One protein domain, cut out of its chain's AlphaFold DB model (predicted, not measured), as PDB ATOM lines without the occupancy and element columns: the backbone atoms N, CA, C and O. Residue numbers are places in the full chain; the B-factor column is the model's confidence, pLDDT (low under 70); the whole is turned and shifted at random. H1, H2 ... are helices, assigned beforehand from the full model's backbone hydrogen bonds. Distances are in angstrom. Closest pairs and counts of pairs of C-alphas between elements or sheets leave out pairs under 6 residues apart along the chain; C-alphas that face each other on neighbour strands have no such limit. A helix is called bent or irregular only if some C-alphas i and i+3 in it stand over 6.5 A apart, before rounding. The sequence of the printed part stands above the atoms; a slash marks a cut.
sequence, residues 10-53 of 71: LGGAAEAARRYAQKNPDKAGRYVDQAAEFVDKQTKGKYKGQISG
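AT A GLANCE: This is residues 10 to 53 of the 71 residues of an uncharacterized protein of Pseudonocardia sp. N23 (UniProt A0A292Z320). Two helices, the long H2 and the shorter H1, meet at their ends in a corner and make an open V, with the end of H1 and the beginning of H2 at its point. A third, short helix, H3, lies beyond the far end of H2 after a turn of four residues, and no helix touches another. The printed part has 44 residues with three named helices, in the order H1, H2, H3, and no named strand; its class is all helix. It is only just extended, close to loose, with a radius of gyration of the C-alphas of 14.2 A, and its elongated outline spans 36 by 23 by 14 A.

IN THESE COORDINATES: The longest helix, H2, holds residues 25 to 43, 19 residues, and measures 26.1 A from first to last C-alpha. It begins at C-alpha 25, at (4.374, -55.812, -18.048), and ends at C-alpha 43, at (-14.328, -43.504, -31.475). Before it comes H1, residues 10 to 23, 19.7 A long, which begins at C-alpha 10, at (-9.193, -45.678, -5.302). After it comes H3, residues 48 to 53, 8.6 A long, which ends at C-alpha 53, at (-9.356, -28.433, -31.270). No helix is bent or irregular.

HOW THE PARTS SIT: H2 and H1 are close but not clearly touching, with 2 pairs of C-alphas within 8 A. Their closest C-alphas are those of Ala 28 and Ala 21, 5.5 A apart. Their lines stand at a steep tilt of 62 degrees, and they run opposite ways. Their centres are 17.9 A apart. Asn 24 is the one residue of the tight link between them. At its other end H2 is joined to H3 by a tight link of four residues, 44 to 47, yet H2 and H3 are apart. H1 and H3 are apart too. In H1, H2 and H3 every O i to N i+4 pair is within hydrogen-bond range.

THE WHOLE: The two C-alphas farthest apart are those of Lys 23 and Gly 53, at 37.8 A, and the first and last printed C-alphas, of Leu 10 and Gly 53, are 31.2 A apart. Residues 10 to 16 of H1 and residues 30 to 39 of H2 stand free, and so do residues 22 to 27 and 41 to 47. The printed part runs from 10 to 53 with no cut, and neither link is long. The mean pLDDT of the printed part is 73.6; 13 residues are under 70, namely residue 25, residue 40 and residues 43 to 53, and H3 has a mean of 59.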
ATOM      1  N   LEU A  10      -9.796 -45.999  -4.005       81.12
ATOM      2  CA  LEU A  10      -9.193 -45.678  -5.302       81.12
ATOM      3  C   LEU A  10      -7.661 -45.704  -5.249       81.12
ATOM      4  O   LEU A  10      -7.038 -46.268  -6.142       81.12
ATOM      5  N   GLY A  11      -7.058 -45.143  -4.199       84.06
ATOM      6  CA  GLY A  11      -5.611 -45.156  -3.986       84.06
ATOM      7  C   GLY A  11      -5.065 -46.574  -3.830       84.06
ATOM      8  O   GLY A  11      -4.125 -46.950  -4.528       84.06
ATOM      9  N   GLY A  12      -5.711 -47.398  -3.001       86.06
ATOM     10  CA  GLY A  12      -5.338 -48.804  -2.829       86.06
ATOM     11  C   GLY A  12      -5.509 -49.628  -4.109       86.06
ATOM     12  O   GLY A  12      -4.637 -50.425  -4.456       86.06
ATOM     13  N   ALA A  13      -6.590 -49.397  -4.860       82.12
ATOM     14  CA  ALA A  13      -6.813 -50.055  -6.144       82.12
ATOM     15  C   ALA A  13      -5.772 -49.642  -7.200       82.12
ATOM     16  O   ALA A  13      -5.271 -50.496  -7.931       82.12
ATOM     17  N   ALA A  14      -5.405 -48.358  -7.262       79.00
ATOM     18  CA  ALA A  14      -4.385 -47.857  -8.180       79.00
ATOM     19  C   ALA A  14      -3.000 -48.444  -7.873       79.00
ATOM     20  O   ALA A  14      -2.268 -48.826  -8.787       79.00
ATOM     21  N   GLU A  15      -2.645 -48.567  -6.596       82.00
ATOM     22  CA  GLU A  15      -1.365 -49.145  -6.188       82.00
ATOM     23  C   GLU A  15      -1.301 -50.655  -6.472       82.00
ATOM     24  O   GLU A  15      -0.299 -51.149  -7.000       82.00
ATOM     25  N   ALA A  16      -2.397 -51.382  -6.228       82.94
ATOM     26  CA  ALA A  16      -2.521 -52.793  -6.589       82.94
ATOM     27  C   ALA A  16      -2.438 -53.001  -8.110       82.94
ATOM     28  O   ALA A  16      -1.700 -53.876  -8.571       82.94
ATOM     29  N   ALA A  17      -3.118 -52.159  -8.892       76.25
ATOM     30  CA  ALA A  17      -3.031 -52.171 -10.349       76.25
ATOM     31  C   ALA A  17      -1.601 -51.885 -10.830       76.25
ATOM     32  O   ALA A  17      -1.098 -52.584 -11.710       76.25
ATOM     33  N   ARG A  18      -0.900 -50.926 -10.209       76.94
ATOM     34  CA  ARG A  18       0.498 -50.602 -10.528       76.94
ATOM     35  C   ARG A  18       1.434 -51.770 -10.225       76.94
ATOM     36  O   ARG A  18       2.260 -52.114 -11.068       76.94
ATOM     37  N   ARG A  19       1.295 -52.413  -9.062       82.00
ATOM     38  CA  ARG A  19       2.086 -53.603  -8.701       82.00
ATOM     39  C   ARG A  19       1.792 -54.784  -9.622       82.00
ATOM     40  O   ARG A  19       2.713 -55.494 -10.017       82.00
ATOM     41  N   TYR A  20       0.533 -54.976 -10.006       74.56
ATOM     42  CA  TYR A  20       0.138 -56.023 -10.943       74.56
ATOM     43  C   TYR A  20       0.700 -55.782 -12.351       74.56
ATOM     44  O   TYR A  20       1.229 -56.713 -12.960       74.56
ATOM     45  N   ALA A  21       0.662 -54.533 -12.827       79.31
ATOM     46  CA  ALA A  21       1.245 -54.120 -14.100       79.31
ATOM     47  C   ALA A  21       2.776 -54.258 -14.109       79.31
ATOM     48  O   ALA A  21       3.330 -54.761 -15.078       79.31
ATOM     49  N   GLN A  22       3.463 -53.900 -13.016       78.06
ATOM     50  CA  GLN A  22       4.911 -54.123 -12.885       78.06
ATOM     51  C   GLN A  22       5.280 -55.611 -12.862       78.06
ATOM     52  O   GLN A  22       6.326 -55.989 -13.380       78.06
ATOM     53  N   LYS A  23       4.428 -56.461 -12.277       81.00
ATOM     54  CA  LYS A  23       4.649 -57.913 -12.226       81.00
ATOM     55  C   LYS A  23       4.317 -58.612 -13.552       81.00
ATOM     56  O   LYS A  23       4.842 -59.687 -13.813       81.00
ATOM     57  N   ASN A  24       3.452 -58.019 -14.378       75.38
ATOM     58  CA  ASN A  24       3.037 -58.551 -15.680       75.38
ATOM     59  C   ASN A  24       3.068 -57.450 -16.758       75.38
ATOM     60  O   ASN A  24       2.010 -57.089 -17.287       75.38
ATOM     61  N   PRO A  25       4.256 -56.919 -17.099       68.00
ATOM     62  CA  PRO A  25       4.374 -55.812 -18.048       68.00
ATOM     63  C   PRO A  25       3.879 -56.197 -19.447       68.00
ATOM     64  O   PRO A  25       3.221 -55.397 -20.102       68.00
ATOM     65  N   ASP A  26       4.105 -57.446 -19.864       76.50
ATOM     66  CA  ASP A  26       3.681 -57.962 -21.171       76.50
ATOM     67  C   ASP A  26       2.148 -57.971 -21.328       76.50
ATOM     68  O   ASP A  26       1.598 -57.400 -22.271       76.50
ATOM     69  N   LYS A  27       1.428 -58.517 -20.336       78.44
ATOM     70  CA  LYS A  27      -0.044 -58.539 -20.347       78.44
ATOM     71  C   LYS A  27      -0.620 -57.133 -20.238       78.44
ATOM     72  O   LYS A  27      -1.561 -56.811 -20.957       78.44
ATOM     73  N   ALA A  28      -0.063 -56.298 -19.360       75.44
ATOM     74  CA  ALA A  28      -0.509 -54.918 -19.203       75.44
ATOM     75  C   ALA A  28      -0.369 -54.129 -20.513       75.44
ATOM     76  O   ALA A  28      -1.319 -53.458 -20.908       75.44
ATOM     77  N   GLY A  29       0.756 -54.279 -21.220       73.69
ATOM     78  CA  GLY A  29       0.965 -53.677 -22.537       73.69
ATOM     79  C   GLY A  29      -0.100 -54.108 -23.545       73.69
ATOM     80  O   GLY A  29      -0.733 -53.256 -24.155       73.69
ATOM     81  N   ARG A  30      -0.392 -55.412 -23.639       80.00
ATOM     82  CA  ARG A  30      -1.415 -55.932 -24.565       80.00
ATOM     83  C   ARG A  30      -2.826 -55.427 -24.273       80.00
ATOM     84  O   ARG A  30      -3.563 -55.129 -25.205       80.00
ATOM     85  N   TYR A  31      -3.208 -55.321 -23.001       79.44
ATOM     86  CA  TYR A  31      -4.519 -54.780 -22.628       79.44
ATOM     87  C   TYR A  31      -4.626 -53.279 -22.891       79.44
ATOM     88  O   TYR A  31      -5.691 -52.810 -23.283       79.44
ATOM     89  N   VAL A  32      -3.540 -52.529 -22.687       79.50
ATOM     90  CA  VAL A  32      -3.488 -51.101 -23.021       79.50
ATOM     91  C   VAL A  32      -3.589 -50.902 -24.532       79.50
ATOM     92  O   VAL A  32      -4.375 -50.060 -24.956       79.50
ATOM     93  N   ASP A  33      -2.878 -51.703 -25.329       80.31
ATOM     94  CA  ASP A  33      -2.961 -51.675 -26.794       80.31
ATOM     95  C   ASP A  33      -4.380 -52.002 -27.271       80.31
ATOM     96  O   ASP A  33      -4.991 -51.210 -27.979       80.31
ATOM     97  N   GLN A  34      -4.986 -53.084 -26.769       85.12
ATOM     98  CA  GLN A  34      -6.372 -53.435 -27.094       85.12
ATOM     99  C   GLN A  34      -7.372 -52.363 -26.666       85.12
ATOM    100  O   GLN A  34      -8.344 -52.114 -27.375       85.12
ATOM    101  N   ALA A  35      -7.168 -51.727 -25.511       81.19
ATOM    102  CA  ALA A  35      -8.017 -50.630 -25.071       81.19
ATOM    103  C   ALA A  35      -7.841 -49.402 -25.973       81.19
ATOM    104  O   ALA A  35      -8.833 -48.757 -26.306       81.19
ATOM    105  N   ALA A  36      -6.614 -49.100 -26.398       71.88
ATOM    106  CA  ALA A  36      -6.325 -48.026 -27.337       71.88
ATOM    107  C   ALA A  36      -6.947 -48.306 -28.711       71.88
ATOM    108  O   ALA A  36      -7.638 -47.440 -29.235       71.88
ATOM    109  N   GLU A  37      -6.801 -49.518 -29.249       79.31
ATOM    110  CA  GLU A  37      -7.423 -49.946 -30.503       79.31
ATOM    111  C   GLU A  37      -8.950 -49.976 -30.406       79.31
ATOM    112  O   GLU A  37      -9.642 -49.579 -31.337       79.31
ATOM    113  N   PHE A  38      -9.509 -50.419 -29.279       83.19
ATOM    114  CA  PHE A  38     -10.951 -50.444 -29.068       83.19
ATOM    115  C   PHE A  38     -11.519 -49.034 -28.947       83.19
ATOM    116  O   PHE A  38     -12.527 -48.732 -29.581       83.19
ATOM    117  N   VAL A  39     -10.866 -48.155 -28.182       74.31
ATOM    118  CA  VAL A  39     -11.235 -46.741 -28.097       74.31
ATOM    119  C   VAL A  39     -11.070 -46.083 -29.456       74.31
ATOM    120  O   VAL A  39     -11.984 -45.390 -29.873       74.31
ATOM    121  N   ASP A  40      -9.990 -46.316 -30.194       69.75
ATOM    122  CA  ASP A  40      -9.798 -45.768 -31.541       69.75
ATOM    123  C   ASP A  40     -10.882 -46.262 -32.515       69.75
ATOM    124  O   ASP A  40     -11.524 -45.464 -33.201       69.75
ATOM    125  N   LYS A  41     -11.207 -47.558 -32.480       72.56
ATOM    126  CA  LYS A  41     -12.235 -48.189 -33.320       72.56
ATOM    127  C   LYS A  41     -13.653 -47.750 -32.957       72.56
ATOM    128  O   LYS A  41     -14.464 -47.494 -33.848       72.56
ATOM    129  N   GLN A  42     -13.961 -47.636 -31.667       72.25
ATOM    130  CA  GLN A  42     -15.261 -47.189 -31.160       72.25
ATOM    131  C   GLN A  42     -15.431 -45.680 -31.342       72.25
ATOM    132  O   GLN A  42     -16.510 -45.202 -31.699       72.25
ATOM    133  N   THR A  43     -14.354 -44.922 -31.147       66.19
ATOM    134  CA  THR A  43     -14.328 -43.504 -31.475       66.19
ATOM    135  C   THR A  43     -14.256 -43.288 -32.971       66.19
ATOM    136  O   THR A  43     -14.609 -42.201 -33.382       66.19
ATOM    137  N   LYS A  44     -13.899 -44.280 -33.798       60.50
ATOM    138  CA  LYS A  44     -13.906 -44.240 -35.270       60.50
ATOM    139  C   LYS A  44     -13.175 -43.013 -35.846       60.50
ATOM    140  O   LYS A  44     -13.589 -42.464 -36.864       60.50
ATOM    141  N   GLY A  45     -12.179 -42.484 -35.127       59.00
ATOM    142  CA  GLY A  45     -11.576 -41.173 -35.417       59.00
ATOM    143  C   GLY A  45     -12.521 -39.958 -35.273       59.00
ATOM    144  O   GLY A  45     -12.121 -38.826 -35.533       59.00
ATOM    145  N   LYS A  46     -13.761 -40.140 -34.812       57.75
ATOM    146  CA  LYS A  46     -14.822 -39.133 -34.590       57.75
ATOM    147  C   LYS A  46     -14.422 -38.043 -33.601       57.75
ATOM    148  O   LYS A  46     -14.924 -36.926 -33.684       57.75
ATOM    149  N   TYR A  47     -13.491 -38.335 -32.696       54.56
ATOM    150  CA  TYR A  47     -12.935 -37.335 -31.785       54.56
ATOM    151  C   TYR A  47     -11.618 -36.743 -32.277       54.56
ATOM    152  O   TYR A  47     -11.152 -35.800 -31.658       54.56
ATOM    153  N   LYS A  48     -11.044 -37.174 -33.410       56.00
ATOM    154  CA  LYS A  48      -9.801 -36.592 -33.949       56.00
ATOM    155  C   LYS A  48      -9.935 -35.077 -34.162       56.00
ATOM    156  O   LYS A  48      -9.020 -34.330 -33.835       56.00
ATOM    157  N   GLY A  49     -11.107 -34.610 -34.606       58.09
ATOM    158  CA  GLY A  49     -11.417 -33.180 -34.743       58.09
ATOM    159  C   GLY A  49     -11.545 -32.440 -33.404       58.09
ATOM    160  O   GLY A  49     -10.995 -31.352 -33.243       58.09
ATOM    161  N   GLN A  50     -12.202 -33.046 -32.411       60.25
ATOM    162  CA  GLN A  50     -12.376 -32.441 -31.082       60.25
ATOM    163  C   GLN A  50     -11.082 -32.469 -30.257       60.25
ATOM    164  O   GLN A  50     -10.763 -31.500 -29.576       60.25
ATOM    165  N   ILE A  51     -10.294 -33.537 -30.389       58.44
ATOM    166  CA  ILE A  51      -8.954 -33.686 -29.822       58.44
ATOM    167  C   ILE A  51      -7.999 -32.701 -30.498       58.44
ATOM    168  O   ILE A  51      -7.217 -32.081 -29.795       58.44
ATOM    169  N   SER A  52      -8.084 -32.469 -31.814       60.38
ATOM    170  CA  SER A  52      -7.273 -31.442 -32.489       60.38
ATOM    171  C   SER A  52      -7.625 -30.025 -32.017       60.38
ATOM    172  O   SER A  52      -6.727 -29.215 -31.797       60.38
ATOM    173  N   GLY A  53      -8.912 -29.723 -31.814       63.38
ATOM    174  CA  GLY A  53      -9.356 -28.433 -31.270       63.38
ATOM    175  C   GLY A  53      -8.952 -28.229 -29.804       63.38
ATOM    176  O   GLY A  53      -8.462 -27.159 -29.435       63.38
TER     177      GLY A  53